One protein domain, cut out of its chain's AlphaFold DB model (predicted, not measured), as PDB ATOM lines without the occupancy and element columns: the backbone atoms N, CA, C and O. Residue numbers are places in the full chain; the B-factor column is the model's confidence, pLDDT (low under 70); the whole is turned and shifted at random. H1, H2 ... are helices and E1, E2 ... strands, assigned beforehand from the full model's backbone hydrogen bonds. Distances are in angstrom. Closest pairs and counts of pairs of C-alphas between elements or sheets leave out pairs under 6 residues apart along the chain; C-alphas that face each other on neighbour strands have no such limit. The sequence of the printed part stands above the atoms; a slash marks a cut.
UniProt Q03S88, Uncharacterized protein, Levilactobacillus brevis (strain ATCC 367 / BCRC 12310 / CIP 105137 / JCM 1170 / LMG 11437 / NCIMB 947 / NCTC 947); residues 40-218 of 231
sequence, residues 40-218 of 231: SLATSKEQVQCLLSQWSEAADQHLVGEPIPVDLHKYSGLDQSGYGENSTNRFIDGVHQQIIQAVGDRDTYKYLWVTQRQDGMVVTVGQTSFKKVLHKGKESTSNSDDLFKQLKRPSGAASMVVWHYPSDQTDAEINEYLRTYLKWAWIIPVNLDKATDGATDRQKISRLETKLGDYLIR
ATOM      1  N   SER A  40      28.931 -29.212   6.868       92.06
ATOM      2  CA  SER A  40      28.979 -28.852   5.450       92.06
ATOM      3  C   SER A  40      27.581 -28.469   4.944       92.06
ATOM      4  O   SER A  40      26.571 -28.994   5.429       92.06
ATOM      5  N   LEU A  41      27.515 -27.593   3.937       90.19
ATOM      6  CA  LEU A  41      26.251 -27.199   3.308       90.19
ATOM      7  C   LEU A  41      25.450 -28.421   2.830       90.19
ATOM      8  O   LEU A  41      24.243 -28.473   3.044       90.19
ATOM      9  N   ALA A  42      26.114 -29.416   2.230       91.94
ATOM     10  CA  ALA A  42      25.471 -30.639   1.746       91.94
ATOM     11  C   ALA A  42      24.832 -31.433   2.895       91.94
ATOM     12  O   ALA A  42      23.637 -31.714   2.863       91.94
ATOM     13  N   THR A  43      25.594 -31.695   3.961       93.81
ATOM     14  CA  THR A  43      25.099 -32.423   5.138       93.81
ATOM     15  C   THR A  43      23.968 -31.670   5.840       93.81
ATOM     16  O   THR A  43      22.993 -32.277   6.278       93.81
ATOM     17  N   SER A  44      24.077 -30.343   5.958       92.94
ATOM     18  CA  SER A  44      23.031 -29.529   6.581       92.94
ATOM     19  C   SER A  44      21.760 -29.513   5.727       92.94
ATOM     20  O   SER A  44      20.661 -29.675   6.252       92.94
ATOM     21  N   LYS A  45      21.891 -29.393   4.400       94.62
ATOM     22  CA  LYS A  45      20.771 -29.497   3.454       94.62
ATOM     23  C   LYS A  45      20.053 -30.844   3.577       94.62
ATOM     24  O   LYS A  45      18.832 -30.866   3.702       94.62
ATOM     25  N   GLU A  46      20.789 -31.953   3.568       95.00
ATOM     26  CA  GLU A  46      20.225 -33.303   3.715       95.00
ATOM     27  C   GLU A  46      19.528 -33.487   5.065       95.00
ATOM     28  O   GLU A  46      18.417 -34.014   5.121       95.00
ATOM     29  N   GLN A  47      20.135 -32.994   6.149       95.06
ATOM     30  CA  GLN A  47      19.526 -33.029   7.475       95.06
ATOM     31  C   GLN A  47      18.198 -32.264   7.499       95.06
ATOM     32  O   GLN A  47      17.209 -32.788   8.009       95.06
ATOM     33  N   VAL A  48      18.165 -31.038   6.967       95.00
ATOM     34  CA  VAL A  48      16.941 -30.230   6.929       95.00
ATOM     35  C   VAL A  48      15.881 -30.921   6.074       95.00
ATOM     36  O   VAL A  48      14.772 -31.112   6.560       95.00
ATOM     37  N   GLN A  49      16.219 -31.387   4.867       95.56
ATOM     38  CA  GLN A  49      15.288 -32.142   4.017       95.56
ATOM     39  C   GLN A  49      14.698 -33.347   4.763       95.56
ATOM     40  O   GLN A  49      13.482 -33.507   4.793       95.56
ATOM     41  N   CYS A  50      15.541 -34.161   5.403       95.00
ATOM     42  CA  CYS A  50      15.111 -35.347   6.141       95.00
ATOM     43  C   CYS A  50      14.150 -34.993   7.284       95.00
ATOM     44  O   CYS A  50      13.093 -35.609   7.423       95.00
ATOM     45  N   LEU A  51      14.478 -33.967   8.074       95.62
ATOM     46  CA  LEU A  51      13.624 -33.496   9.165       95.62
ATOM     47  C   LEU A  51      12.274 -32.974   8.660       95.62
ATOM     48  O   LEU A  51      11.250 -33.221   9.294       95.62
ATOM     49  N   LEU A  52      12.256 -32.270   7.529       95.06
ATOM     50  CA  LEU A  52      11.020 -31.757   6.943       95.06
ATOM     51  C   LEU A  52      10.153 -32.871   6.357       95.06
ATOM     52  O   LEU A  52       8.937 -32.816   6.522       95.06
ATOM     53  N   SER A  53      10.747 -33.894   5.737       91.69
ATOM     54  CA  SER A  53      10.010 -35.080   5.281       91.69
ATOM     55  C   SER A  53       9.391 -35.828   6.465       91.69
ATOM     56  O   SER A  53       8.183 -36.042   6.480       91.69
ATOM     57  N   GLN A  54      10.168 -36.096   7.524       91.88
ATOM     58  CA  GLN A  54       9.663 -36.728   8.753       91.88
ATOM     59  C   GLN A  54       8.550 -35.914   9.421       91.88
ATOM     60  O   GLN A  54       7.578 -36.469   9.930       91.88
ATOM     61  N   TRP A  55       8.694 -34.586   9.464       91.56
ATOM     62  CA  TRP A  55       7.639 -33.721   9.981       91.56
ATOM     63  C   TRP A  55       6.393 -33.783   9.107       91.56
ATOM     64  O   TRP A  55       5.296 -33.838   9.647       91.56
ATOM     65  N   SER A  56       6.556 -33.804   7.783       84.19
ATOM     66  CA  SER A  56       5.432 -33.812   6.845       84.19
ATOM     67  C   SER A  56       4.619 -35.102   6.916       84.19
ATOM     68  O   SER A  56       3.397 -35.051   6.833       84.19
ATOM     69  N   GLU A  57       5.280 -36.239   7.144       78.44
ATOM     70  CA  GLU A  57       4.632 -37.532   7.397       78.44
ATOM     71  C   GLU A  57       3.863 -37.558   8.727       78.44
ATOM     72  O   GLU A  57       2.817 -38.194   8.834       78.44
ATOM     73  N   ALA A  58       4.387 -36.882   9.753       74.31
ATOM     74  CA  ALA A  58       3.829 -36.897  11.105       74.31
ATOM     75  C   ALA A  58       2.791 -35.793  11.371       74.31
ATOM     76  O   ALA A  58       2.016 -35.887  12.324       74.31
ATOM     77  N   ALA A  59       2.817 -34.707  10.600       69.19
ATOM     78  CA  ALA A  59       1.918 -33.578  10.764       69.19
ATOM     79  C   ALA A  59       0.548 -33.871  10.132       69.19
ATOM     80  O   ALA A  59       0.448 -34.580   9.138       69.19
ATOM     81  N   ASP A  60      -0.504 -33.319  10.752       62.03
ATOM     82  CA  ASP A  60      -1.921 -33.465  10.381       62.03
ATOM     83  C   ASP A  60      -2.183 -33.471   8.859       62.03
ATOM     84  O   ASP A  60      -1.446 -32.866   8.082       62.03
ATOM     85  N   GLN A  61      -3.326 -34.048   8.457       66.50
ATOM     86  CA  GLN A  61      -3.810 -34.308   7.082       66.50
ATOM     87  C   GLN A  61      -3.725 -33.147   6.058       66.50
ATOM     88  O   GLN A  61      -4.048 -33.344   4.884       66.50
ATOM     89  N   HIS A  62      -3.336 -31.942   6.478       73.75
ATOM     90  CA  HIS A  62      -3.273 -30.717   5.684       73.75
ATOM     91  C   HIS A  62      -2.040 -30.586   4.799       73.75
ATOM     92  O   HIS A  62      -2.078 -29.786   3.871       73.75
ATOM     93  N   LEU A  63      -0.946 -31.295   5.059       81.69
ATOM     94  CA  LEU A  63       0.228 -31.210   4.187       81.69
ATOM     95  C   LEU A  63       0.027 -32.073   2.945       81.69
ATOM     96  O   LEU A  63      -0.645 -33.108   3.001       81.69
ATOM     97  N   VAL A  64       0.566 -31.627   1.810       81.25
ATOM     98  CA  VAL A  64       0.431 -32.368   0.555       81.25
ATOM     99  C   VAL A  64       1.758 -32.478  -0.169       81.25
ATOM    100  O   VAL A  64       2.386 -31.472  -0.490       81.25
ATOM    101  N   GLY A  65       2.137 -33.719  -0.468       79.50
ATOM    102  CA  GLY A  65       3.402 -34.037  -1.117       79.50
ATOM    103  C   GLY A  65       4.606 -33.897  -0.187       79.50
ATOM    104  O   GLY A  65       4.486 -33.583   0.997       79.50
ATOM    105  N   GLU A  66       5.781 -34.160  -0.749       85.81
ATOM    106  CA  GLU A  66       7.054 -33.958  -0.063       85.81
ATOM    107  C   GLU A  66       7.479 -32.479  -0.103       85.81
ATOM    108  O   GLU A  66       7.121 -31.757  -1.039       85.81
ATOM    109  N   PRO A  67       8.282 -32.011   0.873       92.06
ATOM    110  CA  PRO A  67       8.902 -30.692   0.811       92.06
ATOM    111  C   PRO A  67       9.722 -30.520  -0.473       92.06
ATOM    112  O   PRO A  67      10.657 -31.280  -0.719       92.06
ATOM    113  N   ILE A  68       9.411 -29.483  -1.250       93.19
ATOM    114  CA  ILE A  68      10.046 -29.173  -2.534       93.19
ATOM    115  C   ILE A  68      11.314 -28.344  -2.273       93.19
ATOM    116  O   ILE A  68      11.198 -27.190  -1.845       93.19
ATOM    117  N   PRO A  69      12.527 -28.873  -2.519       93.25
ATOM    118  CA  PRO A  69      13.754 -28.104  -2.375       93.25
ATOM    119  C   PRO A  69      13.947 -27.145  -3.557       93.25
ATOM    120  O   PRO A  69      13.854 -27.519  -4.725       93.25
ATOM    121  N   VAL A  70      14.287 -25.900  -3.248       90.94
ATOM    122  CA  VAL A  70      14.416 -24.787  -4.189       90.94
ATOM    123  C   VAL A  70      15.788 -24.144  -4.004       90.94
ATOM    124  O   VAL A  70      16.125 -23.695  -2.910       90.94
ATOM    125  N   ASP A  71      16.592 -24.095  -5.071       88.62
ATOM    126  CA  ASP A  71      17.864 -23.360  -5.079       88.62
ATOM    127  C   ASP A  71      17.591 -21.873  -5.330       88.62
ATOM    128  O   ASP A  71      17.269 -21.465  -6.449       88.62
ATOM    129  N   LEU A  72      17.709 -21.057  -4.285       83.69
ATOM    130  CA  LEU A  72      17.427 -19.626  -4.345       83.69
ATOM    131  C   LEU A  72      18.492 -18.838  -5.120       83.69
ATOM    132  O   LEU A  72      18.208 -17.730  -5.568       83.69
ATOM    133  N   HIS A  73      19.677 -19.398  -5.382       80.19
ATOM    134  CA  HIS A  73      20.651 -18.733  -6.261       80.19
ATOM    135  C   HIS A  73      20.209 -18.732  -7.728       80.19
ATOM    136  O   HIS A  73      20.526 -17.804  -8.473       80.19
ATOM    137  N   LYS A  74      19.410 -19.728  -8.139       76.94
ATOM    138  CA  LYS A  74      18.772 -19.733  -9.468       76.94
ATOM    139  C   LYS A  74      17.730 -18.625  -9.590       76.94
ATOM    140  O   LYS A  74      17.534 -18.072 -10.667       76.94
ATOM    141  N   TYR A  75      17.085 -18.279  -8.475       70.12
ATOM    142  CA  TYR A  75      16.133 -17.178  -8.401       70.12
ATOM    143  C   TYR A  75      16.813 -15.806  -8.503       70.12
ATOM    144  O   TYR A  75      16.329 -14.937  -9.230       70.12
ATOM    145  N   SER A  76      17.936 -15.610  -7.804       62.69
ATOM    146  CA  SER A  76      18.659 -14.331  -7.763       62.69
ATOM    147  C   SER A  76      19.482 -14.021  -9.020       62.69
ATOM    148  O   SER A  76      20.087 -12.951  -9.095       62.69
ATOM    149  N   GLY A  77      19.483 -14.916 -10.016       57.59
ATOM    150  CA  GLY A  77      20.231 -14.742 -11.265       57.59
ATOM    151  C   GLY A  77      21.748 -14.877 -11.094       57.59
ATOM    152  O   GLY A  77      22.495 -14.424 -11.955       57.59
ATOM    153  N   LEU A  78      22.201 -15.473  -9.982       52.97
ATOM    154  CA  LEU A  78      23.619 -15.697  -9.674       52.97
ATOM    155  C   LEU A  78      24.203 -16.930 -10.374       52.97
ATOM    156  O   LEU A  78      25.421 -17.070 -10.465       52.97
ATOM    157  N   ASP A  79      23.351 -17.819 -10.883       50.62
ATOM    158  CA  ASP A  79      23.772 -18.860 -11.814       50.62
ATOM    159  C   ASP A  79      24.100 -18.174 -13.156       50.62
ATOM    160  O   ASP A  79      23.203 -17.718 -13.867       50.62
ATOM    161  N   GLN A  80      25.395 -18.022 -13.464       44.66
ATOM    162  CA  GLN A  80      25.964 -17.230 -14.573       44.66
ATOM    163  C   GLN A  80      25.583 -17.721 -15.989       44.66
ATOM    164  O   GLN A  80      26.202 -17.341 -16.978       44.66
ATOM    165  N   SER A  81      24.536 -18.530 -16.133       46.38
ATOM    166  CA  SER A  81      24.050 -19.057 -17.410       46.38
ATOM    167  C   SER A  81      23.158 -18.083 -18.212       46.38
ATOM    168  O   SER A  81      22.411 -18.510 -19.088       46.38
ATOM    169  N   GLY A  82      23.272 -16.764 -17.990       39.50
ATOM    170  CA  GLY A  82      22.776 -15.739 -18.930       39.50
ATOM    171  C   GLY A  82      21.268 -15.457 -18.892       39.50
ATOM    172  O   GLY A  82      20.634 -15.256 -19.927       39.50
ATOM    173  N   TYR A  83      20.662 -15.434 -17.711       44.16
ATOM    174  CA  TYR A  83      19.210 -15.505 -17.567       44.16
ATOM    175  C   TYR A  83      18.599 -14.211 -16.974       44.16
ATOM    176  O   TYR A  83      18.500 -14.081 -15.760       44.16
ATOM    177  N   GLY A  84      18.147 -13.270 -17.822       52.59
ATOM    178  CA  GLY A  84      17.411 -12.043 -17.420       52.59
ATOM    179  C   GLY A  84      15.989 -12.295 -16.872       52.59
ATOM    180  O   GLY A  84      15.551 -13.434 -16.879       52.59
ATOM    181  N   GLU A  85      15.236 -11.261 -16.450       56.38
ATOM    182  CA  GLU A  85      13.950 -11.338 -15.690       56.38
ATOM    183  C   GLU A  85      12.942 -12.442 -16.105       56.38
ATOM    184  O   GLU A  85      12.238 -13.006 -15.263       56.38
ATOM    185  N   ASN A  86      12.891 -12.798 -17.392       59.31
ATOM    186  CA  ASN A  86      12.063 -13.882 -17.933       59.31
ATOM    187  C   ASN A  86      12.440 -15.293 -17.426       59.31
ATOM    188  O   ASN A  86      11.659 -16.232 -17.571       59.31
ATOM    189  N   SER A  87      13.640 -15.492 -16.886       64.44
ATOM    190  CA  SER A  87      14.101 -16.750 -16.287       64.44
ATOM    191  C   SER A  87      13.594 -16.920 -14.855       64.44
ATOM    192  O   SER A  87      13.071 -17.976 -14.513       64.44
ATOM    193  N   THR A  88      13.670 -15.855 -14.054       70.56
ATOM    194  CA  THR A  88      13.215 -15.816 -12.668       70.56
ATOM    195  C   THR A  88      11.716 -16.067 -12.607       70.56
ATOM    196  O   THR A  88      11.269 -16.874 -11.801       70.56
ATOM    197  N   ASN A  89      10.937 -15.449 -13.500       74.50
ATOM    198  CA  ASN A  89       9.495 -15.692 -13.563       74.50
ATOM    199  C   ASN A  89       9.181 -17.150 -13.932       74.50
ATOM    200  O   ASN A  89       8.377 -17.777 -13.255       74.50
ATOM    201  N   ARG A  90       9.891 -17.737 -14.909       77.38
ATOM    202  CA  ARG A  90       9.740 -19.165 -15.254       77.38
ATOM    203  C   ARG A  90      10.105 -20.099 -14.102       77.38
ATOM    204  O   ARG A  90       9.461 -21.126 -13.927       77.38
ATOM    205  N   PHE A  91      11.129 -19.753 -13.323       82.25
ATOM    206  CA  PHE A  91      11.514 -20.507 -12.134       82.25
ATOM    207  C   PHE A  91      10.413 -20.478 -11.068       82.25
ATOM    208  O   PHE A  91      10.011 -21.536 -10.589       82.25
ATOM    209  N   ILE A  92       9.894 -19.287 -10.742       83.62
ATOM    210  CA  ILE A  92       8.775 -19.123  -9.801       83.62
ATOM    211  C   ILE A  92       7.556 -19.906 -10.291       83.62
ATOM    212  O   ILE A  92       6.995 -20.696  -9.538       83.62
ATOM    213  N   ASP A  93       7.180 -19.729 -11.560       84.12
ATOM    214  CA  ASP A  93       6.039 -20.416 -12.158       84.12
ATOM    215  C   ASP A  93       6.217 -21.937 -12.079       84.12
ATOM    216  O   ASP A  93       5.276 -22.644 -11.734       84.12
ATOM    217  N   GLY A  94       7.428 -22.456 -12.306       87.62
ATOM    218  CA  GLY A  94       7.736 -23.879 -12.150       87.62
ATOM    219  C   GLY A  94       7.550 -24.400 -10.718       87.62
ATOM    220  O   GLY A  94       7.073 -25.520 -10.531       87.62
ATOM    221  N   VAL A  95       7.882 -23.600  -9.700       90.25
ATOM    222  CA  VAL A  95       7.598 -23.936  -8.291       90.25
ATOM    223  C   VAL A  95       6.093 -23.876  -8.019       90.25
ATOM    224  O   VAL A  95       5.537 -24.803  -7.432       90.25
ATOM    225  N   HIS A  96       5.402 -22.838  -8.497       91.00
ATOM    226  CA  HIS A  96       3.954 -22.708  -8.337       91.00
ATOM    227  C   HIS A  96       3.181 -23.846  -8.999       91.00
ATOM    228  O   HIS A  96       2.234 -24.352  -8.404       91.00
ATOM    229  N   GLN A  97       3.596 -24.302 -10.183       90.12
ATOM    230  CA  GLN A  97       2.965 -25.442 -10.848       90.12
ATOM    231  C   GLN A  97       3.103 -26.734 -10.037       90.12
ATOM    232  O   GLN A  97       2.133 -27.479  -9.941       90.12
ATOM    233  N   GLN A  98       4.244 -26.975  -9.385       92.44
ATOM    234  CA  GLN A  98       4.393 -28.126  -8.482       92.44
ATOM    235  C   GLN A  98       3.444 -28.033  -7.278       92.44
ATOM    236  O   GLN A  98       2.812 -29.021  -6.913       92.44
ATOM    237  N   ILE A  99       3.275 -26.838  -6.699       92.38
ATOM    238  CA  ILE A  99       2.315 -26.614  -5.605       92.38
ATOM    239  C   ILE A  99       0.876 -26.839  -6.090       92.38
ATOM    240  O   ILE A  99       0.100 -27.504  -5.408       92.38
ATOM    241  N   ILE A 100       0.519 -26.321  -7.271       91.62
ATOM    242  CA  ILE A 100      -0.805 -26.504  -7.885       91.62
ATOM    243  C   ILE A 100      -1.092 -27.992  -8.108       91.62
ATOM    244  O   ILE A 100      -2.168 -28.466  -7.750       91.62
ATOM    245  N   GLN A 101      -0.128 -28.732  -8.661       91.25
ATOM    246  CA  GLN A 101      -0.247 -30.172  -8.900       91.25
ATOM    247  C   GLN A 101      -0.424 -30.960  -7.599       91.25
ATOM    248  O   GLN A 101      -1.226 -31.889  -7.562       91.25
ATOM    249  N   ALA A 102       0.282 -30.577  -6.532       89.62
ATOM    250  CA  ALA A 102       0.146 -31.219  -5.230       89.62
ATOM    251  C   ALA A 102      -1.217 -30.919  -4.583       89.62
ATOM    252  O   ALA A 102      -1.901 -31.828  -4.124       89.62
ATOM    253  N   VAL A 103      -1.628 -29.649  -4.534       89.50
ATOM    254  CA  VAL A 103      -2.807 -29.210  -3.764       89.50
ATOM    255  C   VAL A 103      -4.129 -29.448  -4.505       89.50
ATOM    256  O   VAL A 103      -5.156 -29.664  -3.855       89.50
ATOM    257  N   GLY A 104      -4.114 -29.420  -5.839       87.62
ATOM    258  CA  GLY A 104      -5.308 -29.388  -6.683       87.62
ATOM    259  C   GLY A 104      -5.754 -27.962  -7.026       87.62
ATOM    260  O   GLY A 104      -5.152 -26.977  -6.598       87.62
ATOM    261  N   ASP A 105      -6.796 -27.827  -7.842       86.31
ATOM    262  CA  ASP A 105      -7.233 -26.517  -8.335       86.31
ATOM    263  C   ASP A 105      -7.849 -25.636  -7.233       86.31
ATOM    264  O   ASP A 105      -8.706 -26.094  -6.475       86.31
ATOM    265  N   ARG A 106      -7.369 -24.389  -7.113       84.94
ATOM    266  CA  ARG A 106      -7.712 -23.414  -6.065       84.94
ATOM    267  C   ARG A 106      -7.487 -21.983  -6.557       84.94
ATOM    268  O   ARG A 106      -6.586 -21.721  -7.347       84.94
ATOM    269  N   ASP A 107      -8.205 -21.030  -5.968       84.19
ATOM    270  CA  ASP A 107      -7.959 -19.601  -6.213       84.19
ATOM    271  C   ASP A 107      -6.703 -19.091  -5.498       84.19
ATOM    272  O   ASP A 107      -5.981 -18.221  -5.991       84.19
ATOM    273  N   THR A 108      -6.450 -19.613  -4.294       88.44
ATOM    274  CA  THR A 108      -5.322 -19.233  -3.440       88.44
ATOM    275  C   THR A 108      -4.606 -20.478  -2.948       88.44
ATOM    276  O   THR A 108      -5.213 -21.376  -2.372       88.44
ATOM    277  N   TYR A 109      -3.294 -20.485  -3.126       90.75
ATOM    278  CA  TYR A 109      -2.405 -21.563  -2.735       90.75
ATOM    279  C   TYR A 109      -1.569 -21.103  -1.565       90.75
ATOM    280  O   TYR A 109      -0.829 -20.128  -1.674       90.75
ATOM    281  N   LYS A 110      -1.702 -21.794  -0.440       91.00
ATOM    282  CA  LYS A 110      -0.966 -21.500   0.782       91.00
ATOM    283  C   LYS A 110       0.122 -22.541   0.983       91.00
ATOM    284  O   LYS A 110      -0.082 -23.720   0.698       91.00
ATOM    285  N   TYR A 111       1.269 -22.108   1.483       92.69
ATOM    286  CA  TYR A 111       2.390 -23.003   1.717       92.69
ATOM    287  C   TYR A 111       3.282 -22.497   2.854       92.69
ATOM    288  O   TYR A 111       3.331 -21.298   3.149       92.69
ATOM    289  N   LEU A 112       3.979 -23.429   3.500       93.25
ATOM    290  CA  LEU A 112       5.036 -23.122   4.461       93.25
ATOM    291  C   LEU A 112       6.385 -23.143   3.762       93.25
ATOM    292  O   LEU A 112       6.563 -23.832   2.757       93.25
ATOM    293  N   TRP A 113       7.355 -22.442   4.325       93.19
ATOM    294  CA  TRP A 113       8.711 -22.466   3.818       93.19
ATOM    295  C   TRP A 113       9.754 -22.424   4.927       93.19
ATOM    296  O   TRP A 113       9.547 -21.845   5.993       93.19
ATOM    297  N   VAL A 114      10.904 -23.035   4.654       93.69
ATOM    298  CA  VAL A 114      12.104 -22.969   5.496       93.69
ATOM    299  C   VAL A 114      13.259 -22.514   4.626       93.69
ATOM    300  O   VAL A 114      13.462 -23.073   3.556       93.69
ATOM    301  N   THR A 115      14.010 -21.507   5.064       91.50
ATOM    302  CA  THR A 115      15.153 -20.954   4.316       91.50
ATOM    303  C   THR A 115      16.475 -21.281   4.993       91.50
ATOM    304  O   THR A 115      16.559 -21.336   6.221       91.50
ATOM    305  N   GLN A 116      17.519 -21.468   4.191       91.44
ATOM    306  CA  GLN A 116      18.869 -21.773   4.652       91.44
ATOM    307  C   GLN A 116      19.899 -20.879   3.955       91.44
ATOM    308  O   GLN A 116      19.833 -20.653   2.744       91.44
ATOM    309  N   ARG A 117      20.856 -20.386   4.742       88.56
ATOM    310  CA  ARG A 117      21.993 -19.570   4.311       88.56
ATOM    311  C   ARG A 117      23.021 -20.408   3.545       88.56
ATOM    312  O   ARG A 117      23.057 -21.629   3.675       88.56
ATOM    313  N   GLN A 118      23.877 -19.761   2.762       87.25
ATOM    314  CA  GLN A 118      24.944 -20.413   1.988       87.25
ATOM    315  C   GLN A 118      25.927 -21.277   2.793       87.25
ATOM    316  O   GLN A 118      26.527 -22.189   2.232       87.25
ATOM    317  N   ASP A 119      26.078 -21.038   4.095       88.12
ATOM    318  CA  ASP A 119      26.906 -21.876   4.966       88.12
ATOM    319  C   ASP A 119      26.161 -23.113   5.492       88.12
ATOM    320  O   ASP A 119      26.790 -24.077   5.921       88.12
ATOM    321  N   GLY A 120      24.829 -23.134   5.410       90.94
ATOM    322  CA  GLY A 120      23.989 -24.221   5.897       90.94
ATOM    323  C   GLY A 120      23.179 -23.885   7.150       90.94
ATOM    324  O   GLY A 120      22.479 -24.773   7.641       90.94
ATOM    325  N   MET A 121      23.225 -22.655   7.673       92.38
ATOM    326  CA  MET A 121      22.380 -22.248   8.804       92.38
ATOM    327  C   MET A 121      20.921 -22.060   8.374       92.38
ATOM    328  O   MET A 121      20.655 -21.406   7.365       92.38
ATOM    329  N   VAL A 122      19.956 -22.573   9.144       93.06
ATOM    330  CA  VAL A 122      18.538 -22.250   8.922       93.06
ATOM    331  C   VAL A 122      18.273 -20.816   9.368       93.06
ATOM    332  O   VAL A 122      18.613 -20.412  10.479       93.06
ATOM    333  N   VAL A 123      17.658 -20.029   8.489       88.94
ATOM    334  CA  VAL A 123      17.464 -18.593   8.703       88.94
ATOM    335  C   VAL A 123      16.071 -18.304   9.219       88.94
ATOM    336  O   VAL A 123      15.914 -17.576  10.193       88.94
ATOM    337  N   THR A 124      15.038 -18.822   8.564       87.62
ATOM    338  CA  THR A 124      13.653 -18.464   8.880       87.62
ATOM    339  C   THR A 124      12.712 -19.588   8.479       87.62
ATOM    340  O   THR A 124      12.883 -20.204   7.425       87.62
ATOM    341  N   VAL A 125      11.707 -19.807   9.324       90.88
ATOM    342  CA  VAL A 125      10.509 -20.597   9.029       90.88
ATOM    343  C   VAL A 125       9.360 -19.621   8.828       90.88
ATOM    344  O   VAL A 125       9.181 -18.729   9.660       90.88
ATOM    345  N   GLY A 126       8.617 -19.768   7.740       88.94
ATOM    346  CA  GLY A 126       7.557 -18.838   7.392       88.94
ATOM    347  C   GLY A 126       6.372 -19.496   6.700       88.94
ATOM    348  O   GLY A 126       6.420 -20.660   6.301       88.94
ATOM    349  N   GLN A 127       5.313 -18.716   6.514       89.81
ATOM    350  CA  GLN A 127       4.178 -19.068   5.669       89.81
ATOM    351  C   GLN A 127       3.850 -17.955   4.686       89.81
ATOM    352  O   GLN A 127       4.090 -16.774   4.947       89.81
ATOM    353  N   THR A 128       3.301 -18.328   3.538       88.88
ATOM    354  CA  THR A 128       2.831 -17.370   2.543       88.88
ATOM    355  C   THR A 128       1.791 -17.999   1.609       88.88
ATOM    356  O   THR A 128       1.348 -19.135   1.805       88.88
ATOM    357  N   SER A 129       1.347 -17.235   0.614       90.00
ATOM    358  CA  SER A 129       0.430 -17.674  -0.417       90.00
ATOM    359  C   SER A 129       0.651 -16.963  -1.744       90.00
ATOM    360  O   SER A 129       1.068 -15.806  -1.775       90.00
ATOM    361  N   PHE A 130       0.238 -17.622  -2.821       90.44
ATOM    362  CA  PHE A 130       0.061 -17.018  -4.138       90.44
ATOM    363  C   PHE A 130      -1.357 -17.279  -4.654       90.44
ATOM    364  O   PHE A 130      -2.081 -18.134  -4.138       90.44
ATOM    365  N   LYS A 131      -1.768 -16.522  -5.672       88.81
ATOM    366  CA  LYS A 131      -3.086 -16.672  -6.310       88.81
ATOM    367  C   LYS A 131      -2.944 -17.005  -7.779       88.81
ATOM    368  O   LYS A 131      -2.038 -16.481  -8.427       88.81
ATOM    369  N   LYS A 132      -3.874 -17.790  -8.318       84.44
ATOM    370  CA  LYS A 132      -4.074 -17.842  -9.769       84.44
ATOM    371  C   LYS A 132      -4.692 -16.529 -10.229       84.44
ATOM    372  O   LYS A 132      -5.599 -15.996  -9.595       84.44
ATOM    373  N   VAL A 133      -4.169 -15.980 -11.316       82.62
ATOM    374  CA  VAL A 133      -4.691 -14.768 -11.946       82.62
ATOM    375  C   VAL A 133      -4.718 -14.953 -13.452       82.62
ATOM    376  O   VAL A 133      -3.839 -15.583 -14.031       82.62
ATOM    377  N   LEU A 134      -5.713 -14.366 -14.106       76.44
ATOM    378  CA  LEU A 134      -5.742 -14.281 -15.560       76.44
ATOM    379  C   LEU A 134      -5.018 -13.004 -15.983       76.44
ATOM    380  O   LEU A 134      -5.494 -11.897 -15.737       76.44
ATOM    381  N   HIS A 135      -3.868 -13.149 -16.637       69.25
ATOM    382  CA  HIS A 135      -3.146 -12.031 -17.233       69.25
ATOM    383  C   HIS A 135      -3.251 -12.110 -18.756       69.25
ATOM    384  O   HIS A 135      -2.721 -13.027 -19.380       69.25
ATOM    385  N   LYS A 136      -3.949 -11.144 -19.371       76.19
ATOM    386  CA  LYS A 136      -4.158 -11.077 -20.833       76.19
ATOM    387  C   LYS A 136      -4.716 -12.386 -21.426       76.19
ATOM    388  O   LYS A 136      -4.256 -12.851 -22.464       76.19
ATOM    389  N   GLY A 137      -5.681 -12.997 -20.736       68.62
ATOM    390  CA  GLY A 137      -6.322 -14.244 -21.169       68.62
ATOM    391  C   GLY A 137      -5.481 -15.512 -20.986       68.62
ATOM    392  O   GLY A 137      -5.913 -16.576 -21.411       68.62
ATOM    393  N   LYS A 138      -4.301 -15.425 -20.355       73.25
ATOM    394  CA  LYS A 138      -3.485 -16.583 -19.965       73.25
ATOM    395  C   LYS A 138      -3.468 -16.724 -18.448       73.25
ATOM    396  O   LYS A 138      -3.335 -15.725 -17.739       73.25
ATOM    397  N   GLU A 139      -3.589 -17.953 -17.958       70.62
ATOM    398  CA  GLU A 139      -3.374 -18.245 -16.541       70.62
ATOM    399  C   GLU A 139      -1.932 -17.909 -16.152       70.62
ATOM    400  O   GLU A 139      -0.972 -18.253 -16.841       70.62
ATOM    401  N   SER A 140      -1.796 -17.190 -15.048       73.44
ATOM    402  CA  SER A 140      -0.540 -16.792 -14.431       73.44
ATOM    403  C   SER A 140      -0.713 -16.824 -12.912       73.44
ATOM    404  O   SER A 140      -1.790 -17.135 -12.395       73.44
ATOM    405  N   THR A 141       0.346 -16.513 -12.176       75.50
ATOM    406  CA  THR A 141       0.319 -16.475 -10.716       75.50
ATOM    407  C   THR A 141       0.669 -15.080 -10.211       75.50
ATOM    408  O   THR A 141       1.578 -14.423 -10.711       75.50
ATOM    409  N   SER A 142      -0.086 -14.596  -9.225       75.81
ATOM    410  CA  SER A 142       0.238 -13.364  -8.508       75.81
ATOM    411  C   SER A 142       1.015 -13.704  -7.248       75.81
ATOM    412  O   SER A 142       0.538 -14.462  -6.401       75.81
ATOM    413  N   ASN A 143       2.190 -13.092  -7.117       66.50
ATOM    414  CA  ASN A 143       3.133 -13.299  -6.025       66.50
ATOM    415  C   ASN A 143       3.130 -12.132  -5.017       66.50
ATOM    416  O   ASN A 143       4.139 -11.859  -4.369       66.50
ATOM    417  N   SER A 144       2.025 -11.383  -4.903       61.88
ATOM    418  CA  SER A 144       1.983 -10.124  -4.140       61.88
ATOM    419  C   SER A 144       2.382 -10.249  -2.669       61.88
ATOM    420  O   SER A 144       2.895  -9.269  -2.126       61.88
ATOM    421  N   ASP A 145       2.194 -11.423  -2.074       63.47
ATOM    422  CA  ASP A 145       2.486 -11.713  -0.666       63.47
ATOM    423  C   ASP A 145       3.512 -12.849  -0.497       63.47
ATOM    424  O   ASP A 145       3.892 -13.201   0.619       63.47
ATOM    425  N   ASP A 146       3.992 -13.378  -1.619       78.31
ATOM    426  CA  ASP A 146       4.751 -14.614  -1.787       78.31
ATOM    427  C   ASP A 146       6.210 -14.525  -1.296       78.31
ATOM    428  O   ASP A 146       6.804 -13.441  -1.307       78.31
ATOM    429  N   LEU A 147       6.822 -15.661  -0.923       78.25
ATOM    430  CA  LEU A 147       8.222 -15.740  -0.469       78.25
ATOM    431  C   LEU A 147       9.145 -15.051  -1.472       78.25
ATOM    432  O   LEU A 147       9.948 -14.203  -1.101       78.25
ATOM    433  N   PHE A 148       8.994 -15.360  -2.758       75.56
ATOM    434  CA  PHE A 148       9.851 -14.820  -3.808       75.56
ATOM    435  C   PHE A 148       9.783 -13.288  -3.887       75.56
ATOM    436  O   PHE A 148      10.796 -12.627  -4.104       75.56
ATOM    437  N   LYS A 149       8.623 -12.678  -3.627       71.44
ATOM    438  CA  LYS A 149       8.524 -11.217  -3.551       71.44
ATOM    439  C   LYS A 149       9.115 -10.663  -2.253       71.44
ATOM    440  O   LYS A 149       9.751  -9.611  -2.299       71.44
ATOM    441  N   GLN A 150       8.955 -11.368  -1.133       64.31
ATOM    442  CA  GLN A 150       9.619 -11.028   0.133       64.31
ATOM    443  C   GLN A 150      11.149 -11.118   0.027       64.31
ATOM    444  O   GLN A 150      11.841 -10.391   0.721       64.31
ATOM    445  N   LEU A 151      11.686 -11.945  -0.877       66.25
ATOM    446  CA  LEU A 151      13.120 -12.010  -1.180       66.25
ATOM    447  C   LEU A 151      13.611 -10.855  -2.070       66.25
ATOM    448  O   LEU A 151      14.789 -10.515  -2.037       66.25
ATOM    449  N   LYS A 152      12.726 -10.230  -2.859       59.31
ATOM    450  CA  LYS A 152      13.054  -9.079  -3.727       59.31
ATOM    451  C   LYS A 152      13.088  -7.737  -2.995       59.31
ATOM    452  O   LYS A 152      13.497  -6.741  -3.587       59.31
ATOM    453  N   ARG A 153      12.603  -7.670  -1.756       54.25
ATOM    454  CA  ARG A 153      12.560  -6.438  -0.960       54.25
ATOM    455  C   ARG A 153      13.122  -6.717   0.430       54.25
ATOM    456  O   ARG A 153      12.773  -7.745   0.996       54.25
ATOM    457  N   PRO A 154      13.911  -5.810   1.024       47.38
ATOM    458  CA  PRO A 154      14.324  -5.908   2.423       47.38
ATOM    459  C   PRO A 154      13.124  -5.648   3.356       47.38
ATOM    460  O   PRO A 154      13.037  -4.635   4.038       47.38
ATOM    461  N   SER A 155      12.137  -6.541   3.350       45.56
ATOM    462  CA  SER A 155      10.932  -6.471   4.177       45.56
ATOM    463  C   SER A 155      10.633  -7.847   4.770       45.56
ATOM    464  O   SER A 155      10.733  -8.850   4.067       45.56
ATOM    465  N   GLY A 156      10.253  -7.915   6.048       51.66
ATOM    466  CA  GLY A 156       9.952  -9.186   6.720       51.66
ATOM    467  C   GLY A 156      11.212  -9.988   7.063       51.66
ATOM    468  O   GLY A 156      12.110  -9.463   7.706       51.66
ATOM    469  N   ALA A 157      11.307 -11.254   6.642       44.56
ATOM    470  CA  ALA A 157      12.453 -12.131   6.937       44.56
ATOM    471  C   ALA A 157      13.807 -11.565   6.463       44.56
ATOM    472  O   ALA A 157      14.832 -11.789   7.105       44.56
ATOM    473  N   ALA A 158      13.796 -10.776   5.384       44.44
ATOM    474  CA  ALA A 158      14.968 -10.069   4.879       44.44
ATOM    475  C   ALA A 158      15.429  -8.925   5.797       44.44
ATOM    476  O   ALA A 158      16.608  -8.589   5.765       44.44
ATOM    477  N   SER A 159      14.563  -8.360   6.655       49.97
ATOM    478  CA  SER A 159      15.002  -7.329   7.601       49.97
ATOM    479  C   SER A 159      16.026  -7.916   8.567       49.97
ATOM    480  O   SER A 159      17.116  -7.392   8.646       49.97
ATOM    481  N   MET A 160      15.790  -9.084   9.169       51.03
ATOM    482  CA  MET A 160      16.775  -9.718  10.065       51.03
ATOM    483  C   MET A 160      18.135  -9.991   9.394       51.03
ATOM    484  O   MET A 160      19.165  -9.944  10.062       51.03
ATOM    485  N   VAL A 161      18.156 -10.251   8.081       54.03
ATOM    486  CA  VAL A 161      19.397 -10.417   7.301       54.03
ATOM    487  C   VAL A 161      20.142  -9.089   7.151       54.03
ATOM    488  O   VAL A 161      21.357  -9.052   7.315       54.03
ATOM    489  N   VAL A 162      19.410  -7.995   6.919       51.12
ATOM    490  CA  VAL A 162      19.950  -6.624   6.874       51.12
ATOM    491  C   VAL A 162      20.528  -6.192   8.230       51.12
ATOM    492  O   VAL A 162      21.348  -5.291   8.285       51.12
ATOM    493  N   TRP A 163      20.148  -6.830   9.340       52.25
ATOM    494  CA  TRP A 163      20.582  -6.416  10.686       52.25
ATOM    495  C   TRP A 163      21.905  -7.054  11.096       52.25
ATOM    496  O   TRP A 163      22.597  -6.554  11.972       52.25
ATOM    497  N   HIS A 164      22.277  -8.144  10.425       52.81
ATOM    498  CA  HIS A 164      23.598  -8.764  10.539       52.81
ATOM    499  C   HIS A 164      24.595  -8.136   9.557       52.81
ATOM    500  O   HIS A 164      25.679  -8.675   9.330       52.81
ATOM    501  N   TYR A 165      24.205  -7.020   8.942       58.16
ATOM    502  CA  TYR A 165      24.969  -6.344   7.922       58.16
ATOM    503  C   TYR A 165      25.904  -5.289   8.536       58.16
ATOM    504  O   TYR A 165      25.479  -4.547   9.425       58.16
ATOM    505  N   PRO A 166      27.160  -5.183   8.075       51.97
ATOM    506  CA  PRO A 166      28.046  -4.087   8.456       51.97
ATOM    507  C   PRO A 166      27.474  -2.738   7.990       51.97
ATOM    508  O   PRO A 166      27.151  -2.566   6.819       51.97
ATOM    509  N   SER A 167      27.324  -1.772   8.898       55.19
ATOM    510  CA  SER A 167      26.646  -0.485   8.650       55.19
ATOM    511  C   SER A 167      27.343   0.446   7.642       55.19
ATOM    512  O   SER A 167      26.876   1.559   7.418       55.19
ATOM    513  N   ASP A 168      28.480   0.032   7.093       64.19
ATOM    514  CA  ASP A 168      29.408   0.821   6.284       64.19
ATOM    515  C   ASP A 168      29.420   0.466   4.788       64.19
ATOM    516  O   ASP A 168      30.153   1.109   4.037       64.19
ATOM    517  N   GLN A 169      28.616  -0.500   4.328       66.44
ATOM    518  CA  GLN A 169      28.578  -0.853   2.901       66.44
ATOM    519  C   GLN A 169      27.458  -0.137   2.126       66.44
ATOM    520  O   GLN A 169      26.461   0.331   2.678       66.44
ATOM    521  N   THR A 170      27.632  -0.060   0.810       72.12
ATOM    522  CA  THR A 170      26.705   0.570  -0.137       72.12
ATOM    523  C   THR A 170      25.449  -0.272  -0.389       72.12
ATOM    524  O   THR A 170      25.458  -1.494  -0.251       72.12
ATOM    525  N   ASP A 171      24.374   0.353  -0.883       63.84
ATOM    526  CA  ASP A 171      23.157  -0.358  -1.318       63.84
ATOM    527  C   ASP A 171      23.447  -1.471  -2.341       63.84
ATOM    528  O   ASP A 171      22.743  -2.482  -2.385       63.84
ATOM    529  N   ALA A 172      24.470  -1.310  -3.187       66.19
ATOM    530  CA  ALA A 172      24.859  -2.322  -4.168       66.19
ATOM    531  C   ALA A 172      25.450  -3.568  -3.492       66.19
ATOM    532  O   ALA A 172      25.018  -4.682  -3.793       66.19
ATOM    533  N   GLU A 173      26.362  -3.374  -2.540       68.88
ATOM    534  CA  GLU A 173      26.961  -4.448  -1.741       68.88
ATOM    535  C   GLU A 173      25.901  -5.137  -0.871       68.88
ATOM    536  O   GLU A 173      25.883  -6.367  -0.778       68.88
ATOM    537  N   ILE A 174      24.940  -4.372  -0.334       63.56
ATOM    538  CA  ILE A 174      23.811  -4.912   0.440       63.56
ATOM    539  C   ILE A 174      22.989  -5.828  -0.452       63.56
ATOM    540  O   ILE A 174      22.670  -6.960  -0.088       63.56
ATOM    541  N   ASN A 175      22.655  -5.356  -1.648       61.97
ATOM    542  CA  ASN A 175      21.863  -6.124  -2.592       61.97
ATOM    543  C   ASN A 175      22.597  -7.385  -3.072       61.97
ATOM    544  O   ASN A 175      21.959  -8.425  -3.232       61.97
ATOM    545  N   GLU A 176      23.911  -7.331  -3.285       67.81
ATOM    546  CA  GLU A 176      24.716  -8.500  -3.654       67.81
ATOM    547  C   GLU A 176      24.805  -9.524  -2.514       67.81
ATOM    548  O   GLU A 176      24.569 -10.722  -2.720       67.81
ATOM    549  N   TYR A 177      25.040  -9.054  -1.291       70.94
ATOM    550  CA  TYR A 177      25.019  -9.885  -0.095       70.94
ATOM    551  C   TYR A 177      23.659 -10.557   0.085       70.94
ATOM    552  O   TYR A 177      23.585 -11.776   0.214       70.94
ATOM    553  N   LEU A 178      22.558  -9.807   0.007       66.19
ATOM    554  CA  LEU A 178      21.206 -10.356   0.147       66.19
ATOM    555  C   LEU A 178      20.877 -11.397  -0.936       66.19
ATOM    556  O   LEU A 178      20.204 -12.387  -0.646       66.19
ATOM    557  N   ARG A 179      21.378 -11.216  -2.166       66.50
ATOM    558  CA  ARG A 179      21.197 -12.172  -3.276       66.50
ATOM    559  C   ARG A 179      21.933 -13.491  -3.067       66.50
ATOM    560  O   ARG A 179      21.458 -14.520  -3.553       66.50
ATOM    561  N   THR A 180      23.087 -13.452  -2.405       71.25
ATOM    562  CA  THR A 180      23.942 -14.623  -2.137       71.25
ATOM    563  C   THR A 180      23.643 -15.262  -0.781       71.25
ATOM    564  O   THR A 180      23.914 -16.450  -0.594       71.25
ATOM    565  N   TYR A 181      23.031 -14.509   0.139       79.19
ATOM    566  CA  TYR A 181      22.825 -14.897   1.529       79.19
ATOM    567  C   TYR A 181      22.052 -16.208   1.659       79.19
ATOM    568  O   TYR A 181      22.534 -17.152   2.285       79.19
ATOM    569  N   LEU A 182      20.865 -16.292   1.054       83.81
ATOM    570  CA  LEU A 182      20.054 -17.506   1.075       83.81
ATOM    571  C   LEU A 182      20.410 -18.415  -0.095       83.81
ATOM    572  O   LEU A 182      20.423 -17.985  -1.247       83.81
ATOM    573  N   LYS A 183      20.637 -19.695   0.204       87.62
ATOM    574  CA  LYS A 183      20.969 -20.715  -0.790       87.62
ATOM    575  C   LYS A 183      19.806 -21.647  -1.082       87.62
ATOM    576  O   LYS A 183      19.489 -21.875  -2.244       87.62
ATOM    577  N   TRP A 184      19.174 -22.186  -0.044       92.25
ATOM    578  CA  TRP A 184      18.092 -23.159  -0.191       92.25
ATOM    579  C   TRP A 184      16.808 -22.650   0.450       92.25
ATOM    580  O   TRP A 184      16.835 -21.992   1.491       92.25
ATOM    581  N   ALA A 185      15.682 -23.003  -0.158       92.44
ATOM    582  CA  ALA A 185      14.384 -23.014   0.491       92.44
ATOM    583  C   ALA A 185      13.742 -24.392   0.346       92.44
ATOM    584  O   ALA A 185      13.935 -25.066  -0.661       92.44
ATOM    585  N   TRP A 186      12.947 -24.788   1.328       96.00
ATOM    586  CA  TRP A 186      12.031 -25.918   1.216       96.00
ATOM    587  C   TRP A 186      10.620 -25.386   1.243       96.00
ATOM    588  O   TRP A 186      10.259 -24.691   2.190       96.00
ATOM    589  N   ILE A 187       9.848 -25.708   0.217       94.31
ATOM    590  CA  ILE A 187       8.462 -25.287   0.061       94.31
ATOM    591  C   ILE A 187       7.565 -26.468   0.413       94.31
ATOM    592  O   ILE A 187       7.717 -27.546  -0.154       94.31
ATOM    593  N   ILE A 188       6.637 -26.273   1.346       94.25
ATOM    594  CA  ILE A 188       5.745 -27.325   1.838       94.25
ATOM    595  C   ILE A 188       4.305 -26.928   1.492       94.25
ATOM    596  O   ILE A 188       3.747 -26.037   2.148       94.25
ATOM    597  N   PRO A 189       3.701 -27.538   0.456       92.75
ATOM    598  CA  PRO A 189       2.325 -27.263   0.059       92.75
ATOM    599  C   PRO A 189       1.319 -27.622   1.158       92.75
ATOM    600  O   PRO A 189       1.451 -28.643   1.837       92.75
ATOM    601  N   VAL A 190       0.278 -26.796   1.309       91.38
ATOM    602  CA  VAL A 190      -0.760 -26.992   2.328       91.38
ATOM    603  C   VAL A 190      -2.155 -26.972   1.700       91.38
ATOM    604  O   VAL A 190      -2.515 -26.058   0.961       91.38
ATOM    605  N   ASN A 191      -2.972 -27.960   2.058       88.44
ATOM    606  CA  ASN A 191      -4.388 -28.092   1.734       88.44
ATOM    607  C   ASN A 191      -5.239 -27.974   3.013       88.44
ATOM    608  O   ASN A 191      -5.357 -28.904   3.817       88.44
ATOM    609  N   LEU A 192      -5.828 -26.793   3.206       82.19
ATOM    610  CA  LEU A 192      -6.539 -26.413   4.432       82.19
ATOM    611  C   LEU A 192      -8.014 -26.840   4.470       82.19
ATOM    612  O   LEU A 192      -8.626 -26.829   5.545       82.19
ATOM    613  N   ASP A 193      -8.568 -27.273   3.337       72.69
ATOM    614  CA  ASP A 193      -9.959 -27.727   3.211       72.69
ATOM    615  C   ASP A 193     -10.220 -29.075   3.881       72.69
ATOM    616  O   ASP A 193     -11.362 -29.435   4.144       72.69
ATOM    617  N   LYS A 194      -9.160 -29.817   4.211       59.59
ATOM    618  CA  LYS A 194      -9.275 -31.087   4.936       59.59
ATOM    619  C   LYS A 194      -9.655 -30.924   6.418       59.59
ATOM    620  O   LYS A 194      -9.853 -31.926   7.089       59.59
ATOM    621  N   ALA A 195      -9.733 -29.699   6.957       55.22
ATOM    622  CA  ALA A 195     -10.050 -29.469   8.375       55.22
ATOM    623  C   ALA A 195     -11.493 -29.011   8.596       55.22
ATOM    624  O   ALA A 195     -11.870 -27.903   8.206       55.22
ATOM    625  N   THR A 196     -12.243 -29.827   9.334       55.12
ATOM    626  CA  THR A 196     -13.623 -29.619   9.799       55.12
ATOM    627  C   THR A 196     -13.715 -28.932  11.173       55.12
ATOM    628  O   THR A 196     -14.725 -29.050  11.859       55.12
ATOM    629  N   ASP A 197     -12.682 -28.197  11.604       65.88
ATOM    630  CA  ASP A 197     -12.565 -27.653  12.970       65.88
ATOM    631  C   ASP A 197     -13.064 -26.201  13.144       65.88
ATOM    632  O   ASP A 197     -12.836 -25.587  14.184       65.88
ATOM    633  N   GLY A 198     -13.733 -25.626  12.136       67.81
ATOM    634  CA  GLY A 198     -14.293 -24.265  12.192       67.81
ATOM    635  C   GLY A 198     -13.258 -23.128  12.240       67.81
ATOM    636  O   GLY A 198     -13.638 -21.959  12.307       67.81
ATOM    637  N   ALA A 199     -11.956 -23.431  12.189       78.06
ATOM    638  CA  ALA A 199     -10.898 -22.427  12.151       78.06
ATOM    639  C   ALA A 199     -10.762 -21.797  10.753       78.06
ATOM    640  O   ALA A 199     -10.906 -22.463   9.727       78.06
ATOM    641  N   THR A 200     -10.414 -20.509  10.704       84.50
ATOM    642  CA  THR A 200     -10.091 -19.835   9.435       84.50
ATOM    643  C   THR A 200      -8.782 -20.367   8.854       84.50
ATOM    644  O   THR A 200      -7.860 -20.723   9.594       84.50
ATOM    645  N   ASP A 201      -8.626 -20.316   7.532       84.31
ATOM    646  CA  ASP A 201      -7.380 -20.704   6.859       84.31
ATOM    647  C   ASP A 201      -6.143 -20.000   7.416       84.31
ATOM    648  O   ASP A 201      -5.062 -20.581   7.498       84.31
ATOM    649  N   ARG A 202      -6.290 -18.731   7.814       85.50
ATOM    650  CA  ARG A 202      -5.213 -17.955   8.433       85.50
ATOM    651  C   ARG A 202      -4.773 -18.568   9.763       85.50
ATOM    652  O   ARG A 202      -3.578 -18.677  10.012       85.50
ATOM    653  N   GLN A 203      -5.723 -18.967  10.606       87.56
ATOM    654  CA  GLN A 203      -5.419 -19.613  11.884       87.56
ATOM    655  C   GLN A 203      -4.794 -20.989  11.668       87.56
ATOM    656  O   GLN A 203      -3.828 -21.330  12.347       87.56
ATOM    657  N   LYS A 204      -5.310 -21.766  10.709       87.25
ATOM    658  CA  LYS A 204      -4.787 -23.100  10.401       87.25
ATOM    659  C   LYS A 204      -3.335 -23.042   9.926       87.25
ATOM    660  O   LYS A 204      -2.491 -23.728  10.498       87.25
ATOM    661  N   ILE A 205      -3.017 -22.184   8.950       89.25
ATOM    662  CA  ILE A 205      -1.638 -22.089   8.453       89.25
ATOM    663  C   ILE A 205      -0.671 -21.531   9.498       89.25
ATOM    664  O   ILE A 205       0.430 -22.053   9.631       89.25
ATOM    665  N   SER A 206      -1.095 -20.549  10.298       89.44
ATOM    666  CA  SER A 206      -0.275 -20.015  11.390       89.44
ATOM    667  C   SER A 206       0.032 -21.087  12.444       89.44
ATOM    668  O   SER A 206       1.169 -21.215  12.882       89.44
ATOM    669  N   ARG A 207      -0.941 -21.946  12.791       89.38
ATOM    670  CA  ARG A 207      -0.689 -23.095  13.679       89.38
ATOM    671  C   ARG A 207       0.318 -24.077  13.079       89.38
ATOM    672  O   ARG A 207       1.151 -24.599  13.815       89.38
ATOM    673  N   LEU A 208       0.234 -24.356  11.775       91.56
ATOM    674  CA  LEU A 208       1.176 -25.250  11.096       91.56
ATOM    675  C   LEU A 208       2.593 -24.663  11.056       91.56
ATOM    676  O   LEU A 208       3.545 -25.376  11.361       91.56
ATOM    677  N   GLU A 209       2.727 -23.368  10.768       92.44
ATOM    678  CA  GLU A 209       3.992 -22.628  10.825       92.44
ATOM    679  C   GLU A 209       4.629 -22.722  12.220       92.44
ATOM    680  O   GLU A 209       5.786 -23.132  12.345       92.44
ATOM    681  N   THR A 210       3.860 -22.445  13.282       90.94
ATOM    682  CA  THR A 210       4.343 -22.577  14.664       90.94
ATOM    683  C   THR A 210       4.774 -24.010  14.979       90.94
ATOM    684  O   THR A 210       5.872 -24.221  15.497       90.94
ATOM    685  N   LYS A 211       3.949 -25.009  14.625       92.50
ATOM    686  CA  LYS A 211       4.266 -26.434  14.825       92.50
ATOM    687  C   LYS A 211       5.564 -26.836  14.113       92.50
ATOM    688  O   LYS A 211       6.342 -27.598  14.687       92.50
ATOM    689  N   LEU A 212       5.791 -26.341  12.895       93.94
ATOM    690  CA  LEU A 212       6.988 -26.619  12.105       93.94
ATOM    691  C   LEU A 212       8.242 -26.036  12.762       93.94
ATOM    692  O   LEU A 212       9.210 -26.761  13.002       93.94
ATOM    693  N   GLY A 213       8.232 -24.748  13.101       93.31
ATOM    694  CA  GLY A 213       9.405 -24.134  13.721       93.31
ATOM    695  C   GLY A 213       9.716 -24.723  15.100       93.31
ATOM    696  O   GLY A 213      10.874 -25.019  15.398       93.31
ATOM    697  N   ASP A 214       8.698 -25.019  15.916       92.62
ATOM    698  CA  ASP A 214       8.893 -25.686  17.210       92.62
ATOM    699  C   ASP A 214       9.365 -27.140  17.067       92.62
ATOM    700  O   ASP A 214      10.070 -27.662  17.936       92.62
ATOM    701  N   TYR A 215       9.000 -27.829  15.984       94.94
ATOM    702  CA  TYR A 215       9.566 -29.136  15.660       94.94
ATOM    703  C   TYR A 215      11.068 -29.035  15.365       94.94
ATOM    704  O   TYR A 215      11.852 -29.766  15.972       94.94
ATOM    705  N   LEU A 216      11.484 -28.101  14.504       95.19
ATOM    706  CA  LEU A 216      12.896 -27.905  14.158       95.19
ATOM    707  C   LEU A 216      13.742 -27.534  15.386       95.19
ATOM    708  O   LEU A 216      14.811 -28.112  15.595       95.19
ATOM    709  N   ILE A 217      13.226 -26.661  16.257       92.75
ATOM    710  CA  ILE A 217      13.881 -26.306  17.525       92.75
ATOM    711  C   ILE A 217      14.062 -27.541  18.418       92.75
ATOM    712  O   ILE A 217      15.157 -27.769  18.933       92.75
ATOM    713  N   ARG A 218      13.024 -28.376  18.574       93.44
ATOM    714  CA  ARG A 218      13.104 -29.627  19.357       93.44
ATOM    715  C   ARG A 218      14.096 -30.632  18.772       93.44
ATOM    716  O   ARG A 218      14.661 -31.431  19.511       93.44
TER     717      ARG A 218
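What this domain is: This is residues 40 to 218 of the 231 residues of an uncharacterized protein of Levilactobacillus brevis (strain ATCC 367 / BCRC 12310 / CIP 105137 / JCM 1170 / LMG 11437 / NCIMB 947 / NCTC 947) (UniProt Q03S88). A strongly twisted sheet of five strands, curled like part of a barrel, wraps round helix H3, while H1 and H7 cover its other face. The short H4 and H5 follow on H3's side of the sheet, and residues 167 to 173, of which 171 to 173 belong to H6, stick out. The printed part has 179 residues, mixed in class, with seven named helices and five named strands in the order H1 E1 H2 H3 E2 E3 E4 H4 H5 H6 E5 H7. The antiparallel sheet runs E1 E5 E2 E3 E4. The whole is compact, with a radius of gyration of the C-alphas of 16.7 A and spans of 52 by 47 by 27 A.

Where its parts are: Find C-alpha 41 at (26.251, -27.199, 3.308); from there H1 runs 25.6 A to residue 58. Next come E1, residues 68 to 71, H2, 72 to 75, and H3, 86 to 103, 25.6 A long. E2 is residues 108 to 117, 28.4 A; E3, 122 to 135, spans 35.5 A and bends by 62 degrees at residue 125. Then find E4, 138 to 142, H4, 147 to 151, H5, 157 to 163, H6, 171 to 181, and E5, 182 to 190, 22.9 A. H7, 201 to 218, 25.6 A, ends at C-alpha 218, (13.104, -29.627, 19.357).

How they stand to each other: Look across the sheet for N 70 and O 185 of E1 and E5, 2.7 A, N 116 and O 184 of E2 and E5, 2.8 A, N 113 and O 126 of E2 and E3, 2.8 A, and N 140 and O 133 of E3 and E4, 2.8 A, each within hydrogen-bond range. E2, E3 and E4 form a meander, each strand the antiparallel neighbour of the one before. E1, H2 H3, E2 is a split strand-helix-strand unit, with E5 between its strands and a right-handed crossover. In three layers, helices on both faces, H1 and H7 are on one face and H3 on the other. H1 lies over E5 and E2 at a height of 9.8 A. H1 and H7 only just touch, with 3 pairs of C-alphas within 8 A, closest Trp 55 and Leu 212, 7.4 A. H2 touches H3, closest C-alphas Tyr 75 and Thr 88, 5.3 A. H5 touches H6, closest C-alphas Val 161 and Leu 178, 7.4 A. Every O i to N i+4 pair is within hydrogen-bond range in H1, H4, H6 and H7, against 13 of 14 in H3 and 2 of 3 in H5; H2 is too short for one.

The domain as a whole: The C-alphas farthest apart, Asp 168 and Thr 196, are 52.8 A apart. The printed part has no cut, and no link is long. Mean pLDDT of the printed part is 78.3; 53 residues are under 70, among them 76 to 87 and 150 to 169.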